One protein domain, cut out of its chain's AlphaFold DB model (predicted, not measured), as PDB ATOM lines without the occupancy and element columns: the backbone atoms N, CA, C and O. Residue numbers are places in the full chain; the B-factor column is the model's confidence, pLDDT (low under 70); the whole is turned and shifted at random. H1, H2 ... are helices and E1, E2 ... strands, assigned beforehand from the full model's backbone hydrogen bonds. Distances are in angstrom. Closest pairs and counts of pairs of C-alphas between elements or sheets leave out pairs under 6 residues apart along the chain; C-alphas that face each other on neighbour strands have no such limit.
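Overview. This is residues 4 to 136 of the 354 residues of an uncharacterized protein of Ophiocordyceps australis (UniProt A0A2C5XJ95). A strongly twisted sheet of three strands, E2, E4 and E5, makes one end of the domain, and a small two-strand ribbon, E1 and E3, with the short helices H1, H3 and H4 round its far side makes the other. H2 packs on the sheet on the way to the ribbon, while the last helix, H5, runs along one side and only grazes the sheet. The printed part has 133 residues, with five named helices and five named strands in the order H1 E1 H2 E2 H3 H4 E3 E4 E5 H5. The large sheet runs E2, E4, E5, all antiparallel, as is the ribbon; the class is mixed, helices and strands. The whole is compact, with a radius of gyration of the C-alphas of 15.3 A and spans of 41 by 38 by 26 A.

Along the chain. E4, residues 83 to 92, is 26.9 A long and begins at C-alpha 83 at (109.005, 178.387, 156.417). E5, residues 95 to 103, is 24.3 A long, and E2, residues 39 to 45, is 19.5 A. E1, residues 15 to 19, and E3, residues 71 to 75, each measure 12.8 A. H1 is residues 4 to 7, from C-alpha 4 at (97.291, 155.029, 154.583); H2 is 22 to 27, H3 is 56 to 59 and H4 is 64 to 69. H5, residues 120 to 134, is 20.1 A long and ends at C-alpha 134 at (122.523, 168.679, 162.816).

Arrangement. E4 and E5 form a hairpin, with N 88 and O 100 2.7 A apart. On the other side of E4 is E2, with N 42 and O 87 at 2.9 A. H2 is on the sheet over E4, at a height over the sheet of 9.0 A, slantwise to the strands at 40 degrees on the local plane. E1 and E2 are near each other, with 5 pairs of C-alphas within 10 A. E1 and E3 are antiparallel, with N 72 and O 18 at 2.8 A. Residues 54 to 55 pair antiparallel with 72 to 73 of E3. The closest C-alphas of H3 and E3 are those of Ile 56 and Glu 71, 5.6 A apart. H3 and H4 only just touch, only at the corner by their link, with 3 pairs of C-alphas within 8 A; the closest are those of Pro 57 and Gln 67, 5.5 A. H2 and H4 are close but not clearly touching and about perpendicular, at 87 degrees; the closest C-alphas are those of Thr 24 and Asn 69, 5.9 A. The closest C-alphas of H1 and E1 are those of His 6 and Tyr 15, 6.5 A. Each O i to N i+4 pair is within hydrogen-bond range in H2 and H4, 10 of 11 in H5; H1 and H3 are too short for such a pair.

Size, cuts and confidence. The two C-alphas farthest apart, those of Arg 93 and Lys 136, are 44.3 A apart. The printed part has no cut. The links H2 to E2 and E5 to H5 are long, and residues 59 to 64 stand free. Mean pLDDT of the printed part is 83.9; residue 34 and residues 110 to 136 are under 70.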
ATOM      1  N   GLN A   4      97.611 155.852 155.749       95.88
ATOM      2  CA  GLN A   4      97.291 155.029 154.583       95.88
ATOM      3  C   GLN A   4      96.530 155.845 153.531       95.88
ATOM      4  O   GLN A   4      96.849 155.776 152.339       95.88
ATOM      5  N   LYS A   5      95.585 156.697 153.954       96.62
ATOM      6  CA  LYS A   5      94.950 157.682 153.058       96.62
ATOM      7  C   LYS A   5      95.966 158.650 152.464       96.62
ATOM      8  O   LYS A   5      95.899 158.940 151.271       96.62
ATOM      9  N   HIS A   6      96.937 159.109 153.258       95.81
ATOM     10  CA  HIS A   6      97.999 159.995 152.769       95.81
ATOM     11  C   HIS A   6      98.808 159.347 151.639       95.81
ATOM     12  O   HIS A   6      98.928 159.921 150.556       95.81
ATOM     13  N   LEU A   7      99.296 158.127 151.874       93.75
ATOM     14  CA  LEU A   7     100.156 157.395 150.941       93.75
ATOM     15  C   LEU A   7      99.407 156.901 149.697       93.75
ATOM     16  O   LEU A   7      99.992 156.791 148.624       93.75
ATOM     17  N   SER A   8      98.097 156.670 149.809       93.19
ATOM     18  CA  SER A   8      97.224 156.378 148.663       93.19
ATOM     19  C   SER A   8      96.724 157.635 147.939       93.19
ATOM     20  O   SER A   8      95.954 157.534 146.983       93.19
ATOM     21  N   PHE A   9      97.169 158.825 148.359       90.50
ATOM     22  CA  PHE A   9      96.769 160.123 147.805       90.50
ATOM     23  C   PHE A   9      95.262 160.387 147.868       90.50
ATOM     24  O   PHE A   9      94.728 161.201 147.107       90.50
ATOM     25  N   GLN A  10      94.585 159.727 148.801       88.81
ATOM     26  CA  GLN A  10      93.226 160.056 149.173       88.81
ATOM     27  C   GLN A  10      93.307 161.366 149.964       88.81
ATOM     28  O   GLN A  10      94.021 161.474 150.966       88.81
ATOM     29  N   GLY A  11      92.660 162.414 149.448       88.50
ATOM     30  CA  GLY A  11      92.628 163.723 150.099       88.50
ATOM     31  C   GLY A  11      92.131 163.636 151.548       88.50
ATOM     32  O   GLY A  11      91.644 162.603 151.994       88.50
ATOM     33  N   GLN A  12      92.243 164.735 152.299       92.69
ATOM     34  CA  GLN A  12      91.795 164.795 153.703       92.69
ATOM     35  C   GLN A  12      92.501 163.795 154.651       92.69
ATOM     36  O   GLN A  12      91.980 163.464 155.711       92.69
ATOM     37  N   SER A  13      93.723 163.354 154.328       96.06
ATOM     38  CA  SER A  13      94.518 162.464 155.195       96.06
ATOM     39  C   SER A  13      94.961 163.099 156.522       96.06
ATOM     40  O   SER A  13      95.252 162.399 157.494       96.06
ATOM     41  N   GLY A  14      94.994 164.432 156.588       95.94
ATOM     42  CA  GLY A  14      95.474 165.177 157.754       95.94
ATOM     43  C   GLY A  14      96.998 165.291 157.838       95.94
ATOM     44  O   GLY A  14      97.497 165.753 158.860       95.94
ATOM     45  N   TYR A  15      97.719 164.915 156.779       97.38
ATOM     46  CA  TYR A  15      99.168 165.077 156.658       97.38
ATOM     47  C   TYR A  15      99.531 165.985 155.481       97.38
ATOM     48  O   TYR A  15      98.874 165.979 154.436       97.38
ATOM     49  N   ILE A  16     100.618 166.732 155.646       96.06
ATOM     50  CA  ILE A  16     101.274 167.534 154.618       96.06
ATOM     51  C   ILE A  16     102.544 166.795 154.201       96.06
ATOM     52  O   ILE A  16     103.416 166.528 155.026       96.06
ATOM     53  N   SER A  17     102.651 166.491 152.910       95.94
ATOM     54  CA  SER A  17     103.841 165.863 152.343       95.94
ATOM     55  C   SER A  17     104.939 166.911 152.163       95.94
ATOM     56  O   SER A  17     104.739 167.912 151.466       95.94
ATOM     57  N   VAL A  18     106.098 166.695 152.790       96.44
ATOM     58  CA  VAL A  18     107.327 167.453 152.521       96.44
ATOM     59  C   VAL A  18     108.433 166.501 152.085       96.44
ATOM     60  O   VAL A  18     108.381 165.304 152.347       96.44
ATOM     61  N   THR A  19     109.455 167.012 151.406       96.38
ATOM     62  CA  THR A  19     110.539 166.178 150.873       96.38
ATOM     63  C   THR A  19     111.904 166.782 151.157       96.38
ATOM     64  O   THR A  19     112.091 167.998 151.079       96.38
ATOM     65  N   ARG A  20     112.888 165.921 151.445       93.69
ATOM     66  CA  ARG A  20     114.312 166.307 151.481       93.69
ATOM     67  C   ARG A  20     114.950 166.334 150.084       93.69
ATOM     68  O   ARG A  20     116.061 166.836 149.917       93.69
ATOM     69  N   SER A  21     114.268 165.791 149.075       91.81
ATOM     70  CA  SER A  21     114.741 165.725 147.695       91.81
ATOM     71  C   SER A  21     114.323 166.967 146.917       91.81
ATOM     72  O   SER A  21     113.156 167.169 146.574       91.81
ATOM     73  N   LEU A  22     115.311 167.793 146.571       88.44
ATOM     74  CA  LEU A  22     115.066 169.002 145.796       88.44
ATOM     75  C   LEU A  22     114.468 168.707 144.411       88.44
ATOM     76  O   LEU A  22     113.570 169.415 143.964       88.44
ATOM     77  N   SER A  23     114.957 167.670 143.727       89.62
ATOM     78  CA  SER A  23     114.435 167.290 142.411       89.62
ATOM     79  C   SER A  23     112.973 166.862 142.497       89.62
ATOM     80  O   SER A  23     112.178 167.221 141.632       89.62
ATOM     81  N   THR A  24     112.604 166.152 143.566       92.56
ATOM     82  CA  THR A  24     111.215 165.765 143.831       92.56
ATOM     83  C   THR A  24     110.360 167.004 144.086       92.56
ATOM     84  O   THR A  24     109.340 167.180 143.422       92.56
ATOM     85  N   ALA A  25     110.806 167.923 144.950       93.56
ATOM     86  CA  ALA A  25     110.096 169.178 145.208       93.56
ATOM     87  C   ALA A  25     109.859 169.993 143.924       93.56
ATOM     88  O   ALA A  25     108.757 170.478 143.686       93.56
ATOM     89  N   GLN A  26     110.873 170.100 143.059       89.56
ATOM     90  CA  GLN A  26     110.756 170.781 141.767       89.56
ATOM     91  C   GLN A  26     109.781 170.073 140.819       89.56
ATOM     92  O   GLN A  26     108.982 170.739 140.161       89.56
ATOM     93  N   GLY A  27     109.810 168.738 140.773       89.06
ATOM     94  CA  GLY A  27     108.869 167.939 139.984       89.06
ATOM     95  C   GLY A  27     107.411 168.163 140.395       89.06
ATOM     96  O   GLY A  27     106.527 168.187 139.539       89.06
ATOM     97  N   TYR A  28     107.171 168.415 141.684       91.50
ATOM     98  CA  TYR A  28     105.846 168.692 142.240       91.50
ATOM     99  C   TYR A  28     105.503 170.180 142.379       91.50
ATOM    100  O   TYR A  28     104.399 170.492 142.822       91.50
ATOM    101  N   ALA A  29     106.370 171.105 141.951       92.50
ATOM    102  CA  ALA A  29     106.143 172.544 142.119       92.50
ATOM    103  C   ALA A  29     104.833 173.037 141.471       92.50
ATOM    104  O   ALA A  29     104.252 174.011 141.935       92.50
ATOM    105  N   PHE A  30     104.361 172.355 140.421       90.81
ATOM    106  CA  PHE A  30     103.119 172.654 139.685       90.81
ATOM    107  C   PHE A  30     101.950 171.719 140.067       90.81
ATOM    108  O   PHE A  30     100.948 171.631 139.353       90.81
ATOM    109  N   GLY A  31     102.104 170.943 141.144       85.31
ATOM    110  CA  GLY A  31     101.160 169.906 141.551       85.31
ATOM    111  C   GLY A  31     100.996 168.774 140.526       85.31
ATOM    112  O   GLY A  31     101.677 168.699 139.506       85.31
ATOM    113  N   ARG A  32     100.055 167.859 140.790       76.94
ATOM    114  CA  ARG A  32      99.730 166.747 139.868       76.94
ATOM    115  C   ARG A  32      98.870 167.179 138.679       76.94
ATOM    116  O   ARG A  32      98.897 166.538 137.637       76.94
ATOM    117  N   ARG A  33      98.155 168.303 138.802       70.62
ATOM    118  CA  ARG A  33      97.370 168.933 137.721       70.62
ATOM    119  C   ARG A  33      98.209 169.931 136.905       70.62
ATOM    120  O   ARG A  33      97.698 170.915 136.376       70.62
ATOM    121  N   ALA A  34      99.507 169.649 136.787       66.56
ATOM    122  CA  ALA A  34     100.532 170.513 136.213       66.56
ATOM    123  C   ALA A  34     100.247 171.136 134.829       66.56
ATOM    124  O   ALA A  34     100.783 172.216 134.585       66.56
ATOM    125  N   PRO A  35      99.481 170.534 133.889       71.31
ATOM    126  CA  PRO A  35      99.301 171.131 132.562       71.31
ATOM    127  C   PRO A  35      98.613 172.501 132.581       71.31
ATOM    128  O   PRO A  35      98.857 173.308 131.691       71.31
ATOM    129  N   GLN A  36      97.782 172.770 133.592       76.94
ATOM    130  CA  GLN A  36      96.969 173.988 133.671       76.94
ATOM    131  C   GLN A  36      97.614 175.098 134.516       76.94
ATOM    132  O   GLN A  36      97.177 176.244 134.455       76.94
ATOM    133  N   GLN A  37      98.655 174.789 135.298       84.44
ATOM    134  CA  GLN A  37      99.288 175.762 136.188       84.44
ATOM    135  C   GLN A  37     100.481 176.448 135.514       84.44
ATOM    136  O   GLN A  37     101.456 175.810 135.109       84.44
ATOM    137  N   THR A  38     100.409 177.774 135.413       88.75
ATOM    138  CA  THR A  38     101.473 178.620 134.849       88.75
ATOM    139  C   THR A  38     102.554 178.957 135.870       88.75
ATOM    140  O   THR A  38     103.704 179.179 135.486       88.75
ATOM    141  N   ALA A  39     102.209 178.946 137.158       92.50
ATOM    142  CA  ALA A  39     103.112 179.170 138.274       92.50
ATOM    143  C   ALA A  39     103.165 177.940 139.184       92.50
ATOM    144  O   ALA A  39     102.162 177.256 139.379       92.50
ATOM    145  N   GLY A  40     104.344 177.679 139.736       93.88
ATOM    146  CA  GLY A  40     104.585 176.639 140.724       93.88
ATOM    147  C   GLY A  40     105.490 177.152 141.834       93.88
ATOM    148  O   GLY A  40     106.231 178.116 141.636       93.88
ATOM    149  N   TYR A  41     105.444 176.517 143.000       94.75
ATOM    150  CA  TYR A  41     106.179 176.976 144.176       94.75
ATOM    151  C   TYR A  41     106.931 175.832 144.845       94.75
ATOM    152  O   TYR A  41     106.430 174.715 144.949       94.75
ATOM    153  N   VAL A  42     108.134 176.130 145.331       94.88
ATOM    154  CA  VAL A  42     108.897 175.261 146.231       94.88
ATOM    155  C   VAL A  42     109.164 176.038 147.509       94.88
ATOM    156  O   VAL A  42     109.904 177.023 147.495       94.88
ATOM    157  N   TYR A  43     108.560 175.596 148.607       95.12
ATOM    158  CA  TYR A  43     108.763 176.171 149.932       95.12
ATOM    159  C   TYR A  43     109.997 175.559 150.589       95.12
ATOM    160  O   TYR A  43     110.200 174.347 150.536       95.12
ATOM    161  N   ILE A  44     110.815 176.402 151.217       92.38
ATOM    162  CA  ILE A  44     111.970 175.968 152.004       92.38
ATOM    163  C   ILE A  44     111.574 176.002 153.471       92.38
ATOM    164  O   ILE A  44     111.150 177.040 153.980       92.38
ATOM    165  N   ILE A  45     111.697 174.857 154.136       93.06
ATOM    166  CA  ILE A  45     111.177 174.632 155.483       93.06
ATOM    167  C   ILE A  45     112.331 174.188 156.380       93.06
ATOM    168  O   ILE A  45     113.087 173.286 156.016       93.06
ATOM    169  N   SER A  46     112.485 174.840 157.531       89.69
ATOM    170  CA  SER A  46     113.446 174.439 158.553       89.69
ATOM    171  C   SER A  46     112.940 173.197 159.289       89.69
ATOM    172  O   SER A  46     111.796 173.201 159.749       89.69
ATOM    173  N   PRO A  47     113.772 172.155 159.447       87.75
ATOM    174  CA  PRO A  47     113.390 170.947 160.165       87.75
ATOM    175  C   PRO A  47     113.295 171.161 161.679       87.75
ATOM    176  O   PRO A  47     112.652 170.367 162.350       87.75
ATOM    177  N   GLU A  48     113.910 172.212 162.228       85.00
ATOM    178  CA  GLU A  48     113.928 172.478 163.677       85.00
ATOM    179  C   GLU A  48     112.557 172.819 164.250       85.00
ATOM    180  O   GLU A  48     112.304 172.593 165.424       85.00
ATOM    181  N   SER A  49     111.683 173.394 163.426       83.81
ATOM    182  CA  SER A  49     110.358 173.861 163.839       83.81
ATOM    183  C   SER A  49     109.235 173.049 163.196       83.81
ATOM    184  O   SER A  49     108.090 173.506 163.155       83.81
ATOM    185  N   LEU A  50     109.560 171.879 162.639       89.38
ATOM    186  CA  LEU A  50     108.561 170.929 162.168       89.38
ATOM    187  C   LEU A  50     108.091 170.057 163.336       89.38
ATOM    188  O   LEU A  50     108.930 169.616 164.116       89.38
ATOM    189  N   PRO A  51     106.779 169.793 163.452       92.00
ATOM    190  CA  PRO A  51     106.295 168.806 164.401       92.00
ATOM    191  C   PRO A  51     106.735 167.401 163.975       92.00
ATOM    192  O   PRO A  51     107.006 167.154 162.792       92.00
ATOM    193  N   ASP A  52     106.739 166.485 164.939       93.44
ATOM    194  CA  ASP A  52     107.010 165.073 164.689       93.44
ATOM    195  C   ASP A  52     106.035 164.497 163.665       93.44
ATOM    196  O   ASP A  52     104.871 164.891 163.570       93.44
ATOM    197  N   GLY A  53     106.529 163.563 162.863       95.44
ATOM    198  CA  GLY A  53     105.815 163.021 161.719       95.44
ATOM    199  C   GLY A  53     106.436 161.717 161.248       95.44
ATOM    200  O   GLY A  53     107.308 161.151 161.904       95.44
ATOM    201  N   HIS A  54     105.995 161.227 160.093       97.25
ATOM    202  CA  HIS A  54     106.451 159.931 159.596       97.25
ATOM    203  C   HIS A  54     107.552 160.086 158.555       97.25
ATOM    204  O   HIS A  54     107.358 160.699 157.503       97.25
ATOM    205  N   TRP A  55     108.699 159.462 158.820       97.25
ATOM    206  CA  TRP A  55     109.753 159.293 157.830       97.25
ATOM    207  C   TRP A  55     109.432 158.109 156.912       97.25
ATOM    208  O   TRP A  55     109.712 156.956 157.235       97.25
ATOM    209  N   ILE A  56     108.834 158.397 155.755       97.88
ATOM    210  CA  ILE A  56     108.297 157.369 154.849       97.88
ATOM    211  C   ILE A  56     109.391 156.425 154.316       97.88
ATOM    212  O   ILE A  56     109.158 155.216 154.309       97.88
ATOM    213  N   PRO A  57     110.608 156.891 153.961       97.44
ATOM    214  CA  PRO A  57     111.709 155.993 153.610       97.44
ATOM    215  C   PRO A  57     112.118 155.009 154.704       97.44
ATOM    216  O   PRO A  57     112.639 153.949 154.367       97.44
ATOM    217  N   GLY A  58     111.886 155.334 155.981       96.12
ATOM    218  CA  GLY A  58     112.102 154.403 157.090       96.12
ATOM    219  C   GLY A  58     111.032 153.310 157.160       96.12
ATOM    220  O   GLY A  58     111.352 152.167 157.459       96.12
ATOM    221  N   LEU A  59     109.782 153.642 156.816       96.88
ATOM    222  CA  LEU A  59     108.664 152.690 156.783       96.88
ATOM    223  C   LEU A  59     108.724 151.749 155.567       96.88
ATOM    224  O   LEU A  59     108.320 150.593 155.659       96.88
ATOM    225  N   PHE A  60     109.246 152.229 154.433       96.81
ATOM    226  CA  PHE A  60     109.340 151.468 153.178       96.81
ATOM    227  C   PHE A  60     110.776 151.477 152.620       96.81
ATOM    228  O   PHE A  60     111.040 152.041 151.550       96.81
ATOM    229  N   PRO A  61     111.739 150.840 153.311       96.12
ATOM    230  CA  PRO A  61     113.158 150.919 152.958       96.12
ATOM    231  C   PRO A  61     113.493 150.295 151.594       96.12
ATOM    232  O   PRO A  61     114.461 150.693 150.953       96.12
ATOM    233  N   LYS A  62     112.683 149.335 151.130       97.38
ATOM    234  CA  LYS A  62     112.898 148.596 149.872       97.38
ATOM    235  C   LYS A  62     112.209 149.225 148.652       97.38
ATOM    236  O   LYS A  62     112.428 148.766 147.534       97.38
ATOM    237  N   ASP A  63     111.380 150.252 148.840       97.19
ATOM    238  CA  ASP A  63     110.654 150.895 147.741       97.19
ATOM    239  C   ASP A  63     111.490 152.025 147.121       97.19
ATOM    240  O   ASP A  63     111.661 153.102 147.695       97.19
ATOM    241  N   ASN A  64     111.990 151.798 145.905       95.62
ATOM    242  CA  ASN A  64     112.826 152.759 145.178       95.62
ATOM    243  C   ASN A  64     112.128 154.102 144.902       95.62
ATOM    244  O   ASN A  64     112.793 155.142 144.831       95.62
ATOM    245  N   GLY A  65     110.807 154.099 144.715       93.38
ATOM    246  CA  GLY A  65     110.017 155.314 144.529       93.38
ATOM    247  C   GLY A  65     109.990 156.145 145.807       93.38
ATOM    248  O   GLY A  65     110.288 157.343 145.772       93.38
ATOM    249  N   VAL A  66     109.746 155.494 146.945       95.44
ATOM    250  CA  VAL A  66     109.813 156.131 148.269       95.44
ATOM    251  C   VAL A  66     111.223 156.662 148.551       95.44
ATOM    252  O   VAL A  66     111.375 157.825 148.941       95.44
ATOM    253  N   GLN A  67     112.260 155.865 148.278       95.81
ATOM    254  CA  GLN A  67     113.652 156.283 148.475       95.81
ATOM    255  C   GLN A  67     114.033 157.480 147.597       95.81
ATOM    256  O   GLN A  67     114.822 158.326 148.012       95.81
ATOM    257  N   ARG A  68     113.460 157.622 146.400       93.94
ATOM    258  CA  ARG A  68     113.675 158.813 145.562       93.94
ATOM    259  C   ARG A  68     112.901 160.027 146.073       93.94
ATOM    260  O   ARG A  68     113.393 161.157 145.987       93.94
ATOM    261  N   ASN A  69     111.696 159.805 146.590       94.62
ATOM    262  CA  ASN A  69     110.834 160.875 147.072       94.62
ATOM    263  C   ASN A  69     111.330 161.486 148.378       94.62
ATOM    264  O   ASN A  69     111.117 162.680 148.561       94.62
ATOM    265  N   GLN A  70     112.030 160.730 149.234       96.56
ATOM    266  CA  GLN A  70     112.586 161.234 150.501       96.56
ATOM    267  C   GLN A  70     111.535 162.001 151.323       96.56
ATOM    268  O   GLN A  70     111.772 163.123 151.782       96.56
ATOM    269  N   GLU A  71     110.338 161.422 151.396       96.75
ATOM    270  CA  GLU A  71     109.145 162.055 151.940       96.75
ATOM    271  C   GLU A  71     109.108 161.996 153.471       96.75
ATOM    272  O   GLU A  71     109.405 160.972 154.085       96.75
ATOM    273  N   PHE A  72     108.701 163.106 154.077       97.50
ATOM    274  CA  PHE A  72     108.346 163.203 155.483       97.50
ATOM    275  C   PHE A  72     106.903 163.707 155.576       97.50
ATOM    276  O   PHE A  72     106.580 164.777 155.054       97.50
ATOM    277  N   ALA A  73     106.024 162.929 156.203       97.69
ATOM    278  CA  ALA A  73     104.619 163.286 156.356       97.69
ATOM    279  C   ALA A  73     104.427 164.067 157.660       97.69
ATOM    280  O   ALA A  73     104.490 163.496 158.751       97.69
ATOM    281  N   VAL A  74     104.186 165.373 157.540       97.00
ATOM    282  CA  VAL A  74     103.996 166.287 158.674       97.00
ATOM    283  C   VAL A  74     102.518 166.320 159.060       97.00
ATOM    284  O   VAL A  74     101.683 166.603 158.198       97.00
ATOM    285  N   PRO A  75     102.137 166.072 160.320       96.31
ATOM    286  CA  PRO A  75     100.740 166.124 160.721       96.31
ATOM    287  C   PRO A  75     100.203 167.560 160.713       96.31
ATOM    288  O   PRO A  75     100.849 168.510 161.158       96.31
ATOM    289  N   ARG A  76      98.954 167.702 160.268       92.50
ATOM    290  CA  ARG A  76      98.125 168.914 160.343       92.50
ATOM    291  C   ARG A  76      98.706 170.132 159.626       92.50
ATOM    292  O   ARG A  76      98.311 170.410 158.498       92.50
ATOM    293  N   ARG A  77      99.553 170.915 160.300       94.31
ATOM    294  CA  ARG A  77      99.960 172.262 159.885       94.31
ATOM    295  C   ARG A  77     101.457 172.448 160.069       94.31
ATOM    296  O   ARG A  77     101.998 172.181 161.133       94.31
ATOM    297  N   ILE A  78     102.087 173.032 159.056       95.44
ATOM    298  CA  ILE A  78     103.445 173.567 159.154       95.44
ATOM    299  C   ILE A  78     103.344 175.011 159.667       95.44
ATOM    300  O   ILE A  78     102.643 175.821 159.047       95.44
ATOM    301  N   PRO A  79     103.985 175.361 160.796       94.25
ATOM    302  CA  PRO A  79     103.935 176.723 161.305       94.25
ATOM    303  C   PRO A  79     104.649 177.674 160.338       94.25
ATOM    304  O   PRO A  79     105.692 177.345 159.774       94.25
ATOM    305  N   ALA A  80     104.108 178.883 160.160       94.38
ATOM    306  CA  ALA A  80     104.702 179.875 159.260       94.38
ATOM    307  C   ALA A  80     106.144 180.223 159.666       94.38
ATOM    308  O   ALA A  80     106.981 180.464 158.803       94.38
ATOM    309  N   SER A  81     106.459 180.166 160.963       92.75
ATOM    310  CA  SER A  81     107.806 180.383 161.491       92.75
ATOM    311  C   SER A  81     108.837 179.343 161.054       92.75
ATOM    312  O   SER A  81     110.027 179.652 161.090       92.75
ATOM    313  N   ALA A  82     108.409 178.158 160.608       92.38
ATOM    314  CA  ALA A  82     109.292 177.132 160.054       92.38
ATOM    315  C   ALA A  82     109.617 177.363 158.572       92.38
ATOM    316  O   ALA A  82     110.566 176.782 158.055       92.38
ATOM    317  N   ILE A  83     108.847 178.188 157.861       94.06
ATOM    318  CA  ILE A  83     109.005 178.387 156.417       94.06
ATOM    319  C   ILE A  83     109.948 179.563 156.189       94.06
ATOM    320  O   ILE A  83     109.577 180.695 156.470       94.06
ATOM    321  N   ALA A  84     111.144 179.320 155.654       91.12
ATOM    322  CA  ALA A  84     112.124 180.371 155.360       91.12
ATOM    323  C   ALA A  84     111.688 181.271 154.192       91.12
ATOM    324  O   ALA A  84     111.986 182.464 154.148       91.12
ATOM    325  N   GLY A  85     110.962 180.696 153.237       92.44
ATOM    326  CA  GLY A  85     110.455 181.393 152.064       92.44
ATOM    327  C   GLY A  85     110.074 180.420 150.957       92.44
ATOM    328  O   GLY A  85     109.990 179.208 151.177       92.44
ATOM    329  N   ALA A  86     109.847 180.954 149.762       94.75
ATOM    330  CA  ALA A  86     109.455 180.165 148.604       94.75
ATOM    331  C   ALA A  86     110.174 180.604 147.331       94.75
ATOM    332  O   ALA A  86     110.298 181.794 147.035       94.75
ATOM    333  N   TYR A  87     110.582 179.618 146.538       92.56
ATOM    334  CA  TYR A  87     110.950 179.813 145.145       92.56
ATOM    335  C   TYR A  87     109.709 179.684 144.265       92.56
ATOM    336  O   TYR A  87     109.028 178.662 144.294       92.56
ATOM    337  N   GLN A  88     109.445 180.701 143.457       93.44
ATOM    338  CA  GLN A  88     108.428 180.704 142.419       93.44
ATOM    339  C   GLN A  88     109.051 180.299 141.083       93.44
ATOM    340  O   GLN A  88     110.021 180.904 140.608       93.44
ATOM    341  N   PHE A  89     108.445 179.305 140.455       90.94
ATOM    342  CA  PHE A  89     108.743 178.835 139.114       90.94
ATOM    343  C   PHE A  89     107.608 179.234 138.178       90.94
ATOM    344  O   PHE A  89     106.440 179.220 138.556       90.94
ATOM    345  N   GLU A  90     107.946 179.551 136.936       92.06
ATOM    346  CA  GLU A  90     106.968 179.747 135.871       92.06
ATOM    347  C   GLU A  90     107.182 178.734 134.760       92.06
ATOM    348  O   GLU A  90     108.317 178.420 134.389       92.06
ATOM    349  N   ARG A  91     106.079 178.277 134.176       87.44
ATOM    350  CA  ARG A  91     106.085 177.472 132.964       87.44
ATOM    351  C   ARG A  91     105.756 178.366 131.772       87.44
ATOM    352  O   ARG A  91     104.631 178.838 131.637       87.44
ATOM    353  N   LYS A  92     106.724 178.586 130.880       86.44
ATOM    354  CA  LYS A  92     106.524 179.315 129.615       86.44
ATOM    355  C   LYS A  92     106.951 178.446 128.441       86.44
ATOM    356  O   LYS A  92     108.105 178.036 128.364       86.44
ATOM    357  N   ARG A  93     106.017 178.175 127.519       85.38
ATOM    358  CA  ARG A  93     106.250 177.381 126.292       85.38
ATOM    359  C   ARG A  93     106.923 176.025 126.577       85.38
ATOM    360  O   ARG A  93     107.921 175.675 125.958       85.38
ATOM    361  N   GLY A  94     106.428 175.306 127.587       82.50
ATOM    362  CA  GLY A  94     106.970 174.006 128.005       82.50
ATOM    363  C   GLY A  94     108.275 174.059 128.811       82.50
ATOM    364  O   GLY A  94     108.692 173.034 129.338       82.50
ATOM    365  N   LYS A  95     108.901 175.232 128.972       85.38
ATOM    366  CA  LYS A  95     110.107 175.403 129.794       85.38
ATOM    367  C   LYS A  95     109.743 175.886 131.195       85.38
ATOM    368  O   LYS A  95     108.960 176.825 131.340       85.38
ATOM    369  N   VAL A  96     110.328 175.259 132.214       85.75
ATOM    370  CA  VAL A  96     110.234 175.686 133.617       85.75
ATOM    371  C   VAL A  96     111.404 176.615 133.921       85.75
ATOM    372  O   VAL A  96     112.558 176.242 133.723       85.75
ATOM    373  N   VAL A  97     111.110 177.825 134.389       87.31
ATOM    374  CA  VAL A  97     112.110 178.854 134.694       87.31
ATOM    375  C   VAL A  97     111.923 179.316 136.132       87.31
ATOM    376  O   VAL A  97     110.811 179.651 136.539       87.31
ATOM    377  N   LEU A  98     113.013 179.351 136.903       86.06
ATOM    378  CA  LEU A  98     113.018 179.976 138.223       86.06
ATOM    379  C   LEU A  98     112.842 181.487 138.057       86.06
ATOM    380  O   LEU A  98     113.596 182.122 137.321       86.06
ATOM    381  N   ARG A  99     111.856 182.063 138.742       85.25
ATOM    382  CA  ARG A  99     111.549 183.492 138.639       85.25
ATOM    383  C   ARG A  99     111.993 184.279 139.833       85.25
ATOM    384  O   ARG A  99     112.638 185.311 139.680       85.25
ATOM    385  N   LYS A 100     111.572 183.823 141.006       89.25
ATOM    386  CA  LYS A 100     111.602 184.658 142.190       89.25
ATOM    387  C   LYS A 100     111.832 183.821 143.434       89.25
ATOM    388  O   LYS A 100     111.290 182.733 143.553       89.25
ATOM    389  N   TRP A 101     112.624 184.340 144.355       89.31
ATOM    390  CA  TRP A 101     112.627 183.974 145.755       89.31
ATOM    391  C   TRP A 101     111.845 185.035 146.529       89.31
ATOM    392  O   TRP A 101     112.075 186.233 146.347       89.31
ATOM    393  N   THR A 102     110.940 184.581 147.387       90.81
ATOM    394  CA  THR A 102     110.208 185.419 148.336       90.81
ATOM    395  C   THR A 102     110.560 184.940 149.737       90.81
ATOM    396  O   THR A 102     110.194 183.828 150.116       90.81
ATOM    397  N   ALA A 103     111.291 185.765 150.489       90.62
ATOM    398  CA  ALA A 103     111.597 185.493 151.889       90.62
ATOM    399  C   ALA A 103     110.333 185.638 152.748       90.62
ATOM    400  O   ALA A 103     109.485 186.488 152.472       90.62
ATOM    401  N   ASN A 104     110.214 184.821 153.790       92.12
ATOM    402  CA  ASN A 104     109.131 184.927 154.758       92.12
ATOM    403  C   ASN A 104     109.596 185.720 155.986       92.12
ATOM    404  O   ASN A 104     110.439 185.246 156.743       92.12
ATOM    405  N   ALA A 105     109.010 186.896 156.215       91.25
ATOM    406  CA  ALA A 105     109.330 187.737 157.371       91.25
ATOM    407  C   ALA A 105     108.980 187.078 158.718       91.25
ATOM    408  O   ALA A 105     109.593 187.392 159.732       91.25
ATOM    409  N   ALA A 106     108.027 186.139 158.735       91.44
ATOM    410  CA  ALA A 106     107.644 185.415 159.945       91.44
ATOM    411  C   ALA A 106     108.601 184.262 160.299       91.44
ATOM    412  O   ALA A 106     108.402 183.618 161.329       91.44
ATOM    413  N   TYR A 107     109.597 183.962 159.456       90.19
ATOM    414  CA  TYR A 107     110.556 182.891 159.708       90.19
ATOM    415  C   TYR A 107     111.387 183.181 160.960       90.19
ATOM    416  O   TYR A 107     112.019 184.231 161.061       90.19
ATOM    417  N   LYS A 108     111.419 182.228 161.899       85.38
ATOM    418  CA  LYS A 108     112.138 182.370 163.177       85.38
ATOM    419  C   LYS A 108     113.365 181.462 163.302       85.38
ATOM    420  O   LYS A 108     113.972 181.422 164.365       85.38
ATOM    421  N   GLY A 109     113.734 180.718 162.259       73.50
ATOM    422  CA  GLY A 109     114.909 179.848 162.332       73.50
ATOM    423  C   GLY A 109     116.220 180.644 162.330       73.50
ATOM    424  O   GLY A 109     116.328 181.686 161.684       73.50
ATOM    425  N   GLY A 110     117.234 180.140 163.040       62.16
ATOM    426  CA  GLY A 110     118.461 180.888 163.361       62.16
ATOM    427  C   GLY A 110     119.336 181.293 162.165       62.16
ATOM    428  O   GLY A 110     120.139 182.220 162.264       62.16
ATOM    429  N   ALA A 111     119.179 180.653 161.005       63.53
ATOM    430  CA  ALA A 111     119.865 181.065 159.782       63.53
ATOM    431  C   ALA A 111     119.139 182.254 159.125       63.53
ATOM    432  O   ALA A 111     118.009 182.117 158.666       63.53
ATOM    433  N   LYS A 112     119.787 183.422 159.017       60.69
ATOM    434  CA  LYS A 112     119.232 184.587 158.301       60.69
ATOM    435  C   LYS A 112     119.139 184.298 156.791       60.69
ATOM    436  O   LYS A 112     120.125 184.417 156.066       60.69
ATOM    437  N   TRP A 113     117.954 183.932 156.299       62.34
ATOM    438  CA  TRP A 113     117.666 183.720 154.870       62.34
ATOM    439  C   TRP A 113     117.240 185.031 154.189       62.34
ATOM    440  O   TRP A 113     116.102 185.178 153.754       62.34
ATOM    441  N   THR A 114     118.135 186.018 154.124       54.41
ATOM    442  CA  THR A 114     117.763 187.385 153.703       54.41
ATOM    443  C   THR A 114     118.093 187.739 152.252       54.41
ATOM    444  O   THR A 114     117.691 188.808 151.807       54.41
ATOM    445  N   GLN A 115     118.782 186.888 151.476       54.25
ATOM    446  CA  GLN A 115     119.226 187.274 150.127       54.25
ATOM    447  C   GLN A 115     118.843 186.303 149.004       54.25
ATOM    448  O   GLN A 115     119.114 185.101 149.035       54.25
ATOM    449  N   PHE A 116     118.256 186.900 147.966       47.56
ATOM    450  CA  PHE A 116     118.076 186.352 146.628       47.56
ATOM    451  C   PHE A 116     119.447 186.291 145.942       47.56
ATOM    452  O   PHE A 116     120.106 187.314 145.801       47.56
ATOM    453  N   GLY A 117     119.896 185.111 145.517       44.97
ATOM    454  CA  GLY A 117     121.178 184.994 144.799       44.97
ATOM    455  C   GLY A 117     121.817 183.614 144.839       44.97
ATOM    456  O   GLY A 117     122.677 183.287 144.027       44.97
ATOM    457  N   HIS A 118     121.358 182.749 145.728       47.16
ATOM    458  CA  HIS A 118     121.852 181.389 145.791       47.16
ATOM    459  C   HIS A 118     120.883 180.497 145.026       47.16
ATOM    460  O   HIS A 118     119.717 180.357 145.402       47.16
ATOM    461  N   SER A 119     121.366 179.943 143.907       54.72
ATOM    462  CA  SER A 119     120.696 178.878 143.162       54.72
ATOM    463  C   SER A 119     120.100 177.860 144.135       54.72
ATOM    464  O   SER A 119     120.605 177.671 145.243       54.72
ATOM    465  N   VAL A 120     119.048 177.150 143.740       59.22
ATOM    466  CA  VAL A 120     118.468 176.126 144.622       59.22
ATOM    467  C   VAL A 120     119.518 175.066 145.037       59.22
ATOM    468  O   VAL A 120     119.430 174.465 146.104       59.22
ATOM    469  N   LEU A 121     120.600 174.931 144.256       59.00
ATOM    470  CA  LEU A 121     121.816 174.201 144.622       59.00
ATOM    471  C   LEU A 121     122.599 174.809 145.797       59.00
ATOM    472  O   LEU A 121     123.087 174.069 146.641       59.00
ATOM    473  N   ALA A 122     122.754 176.126 145.873       57.72
ATOM    474  CA  ALA A 122     123.399 176.780 147.008       57.72
ATOM    475  C   ALA A 122     122.504 176.767 148.265       57.72
ATOM    476  O   ALA A 122     123.032 176.652 149.372       57.72
ATOM    477  N   CYS A 123     121.171 176.749 148.103       58.50
ATOM    478  CA  CYS A 123     120.245 176.359 149.175       58.50
ATOM    479  C   CYS A 123     120.550 174.930 149.654       58.50
ATOM    480  O   CYS A 123     120.791 174.743 150.843       58.50
ATOM    481  N   LYS A 124     120.681 173.956 148.740       60.78
ATOM    482  CA  LYS A 124     121.107 172.583 149.070       60.78
ATOM    483  C   LYS A 124     122.469 172.559 149.770       60.78
ATOM    484  O   LYS A 124     122.600 171.889 150.778       60.78
ATOM    485  N   MET A 125     123.475 173.297 149.307       57.41
ATOM    486  CA  MET A 125     124.809 173.281 149.922       57.41
ATOM    487  C   MET A 125     124.824 173.899 151.322       57.41
ATOM    488  O   MET A 125     125.432 173.320 152.215       57.41
ATOM    489  N   ARG A 126     124.140 175.027 151.556       59.69
ATOM    490  CA  ARG A 126     124.060 175.638 152.895       59.69
ATOM    491  C   ARG A 126     123.163 174.847 153.834       59.69
ATOM    492  O   ARG A 126     123.583 174.573 154.950       59.69
ATOM    493  N   PHE A 127     121.988 174.426 153.367       57.62
ATOM    494  CA  PHE A 127     121.083 173.593 154.149       57.62
ATOM    495  C   PHE A 127     121.728 172.252 154.474       57.62
ATOM    496  O   PHE A 127     121.732 171.866 155.627       57.62
ATOM    497  N   CYS A 128     122.343 171.563 153.510       52.06
ATOM    498  CA  CYS A 128     123.041 170.312 153.786       52.06
ATOM    499  C   CYS A 128     124.316 170.525 154.604       52.06
ATOM    500  O   CYS A 128     124.627 169.654 155.395       52.06
ATOM    501  N   SER A 129     125.066 171.620 154.451       55.25
ATOM    502  CA  SER A 129     126.250 171.877 155.292       55.25
ATOM    503  C   SER A 129     125.849 172.120 156.749       55.25
ATOM    504  O   SER A 129     126.386 171.495 157.660       55.25
ATOM    505  N   TRP A 130     124.827 172.947 156.963       56.75
ATOM    506  CA  TRP A 130     124.263 173.204 158.281       56.75
ATOM    507  C   TRP A 130     123.576 171.957 158.866       56.75
ATOM    508  O   TRP A 130     123.903 171.528 159.968       56.75
ATOM    509  N   ALA A 131     122.720 171.282 158.096       51.56
ATOM    510  CA  ALA A 131     122.031 170.067 158.524       51.56
ATOM    511  C   ALA A 131     122.986 168.880 158.710       51.56
ATOM    512  O   ALA A 131     122.723 168.024 159.541       51.56
ATOM    513  N   LYS A 132     124.124 168.807 158.007       52.06
ATOM    514  CA  LYS A 132     125.167 167.801 158.287       52.06
ATOM    515  C   LYS A 132     125.749 167.953 159.689       52.06
ATOM    516  O   LYS A 132     126.155 166.953 160.263       52.06
ATOM    517  N   ASN A 133     125.785 169.166 160.240       50.94
ATOM    518  CA  ASN A 133     126.133 169.354 161.648       50.94
ATOM    519  C   ASN A 133     124.973 168.960 162.572       50.94
ATOM    520  O   ASN A 133     125.216 168.473 163.667       50.94
ATOM    521  N   PHE A 134     123.732 169.083 162.099       44.00
ATOM    522  CA  PHE A 134     122.523 168.679 162.816       44.00
ATOM    523  C   PHE A 134     122.345 167.147 162.903       44.00
ATOM    524  O   PHE A 134     122.019 166.621 163.958       44.00
ATOM    525  N   PHE A 135     122.632 166.402 161.828       43.16
ATOM    526  CA  PHE A 135     122.536 164.930 161.770       43.16
ATOM    527  C   PHE A 135     123.692 164.185 162.458       43.16
ATOM    528  O   PHE A 135     123.716 162.958 162.443       43.16
ATOM    529  N   LYS A 136     124.660 164.895 163.054       47.09
ATOM    530  CA  LYS A 136     125.650 164.273 163.954       47.09
ATOM    531  C   LYS A 136     125.049 163.909 165.315       47.09
ATOM    532  O   LYS A 136     125.681 163.179 166.068       47.09
TER     533      LYS A 136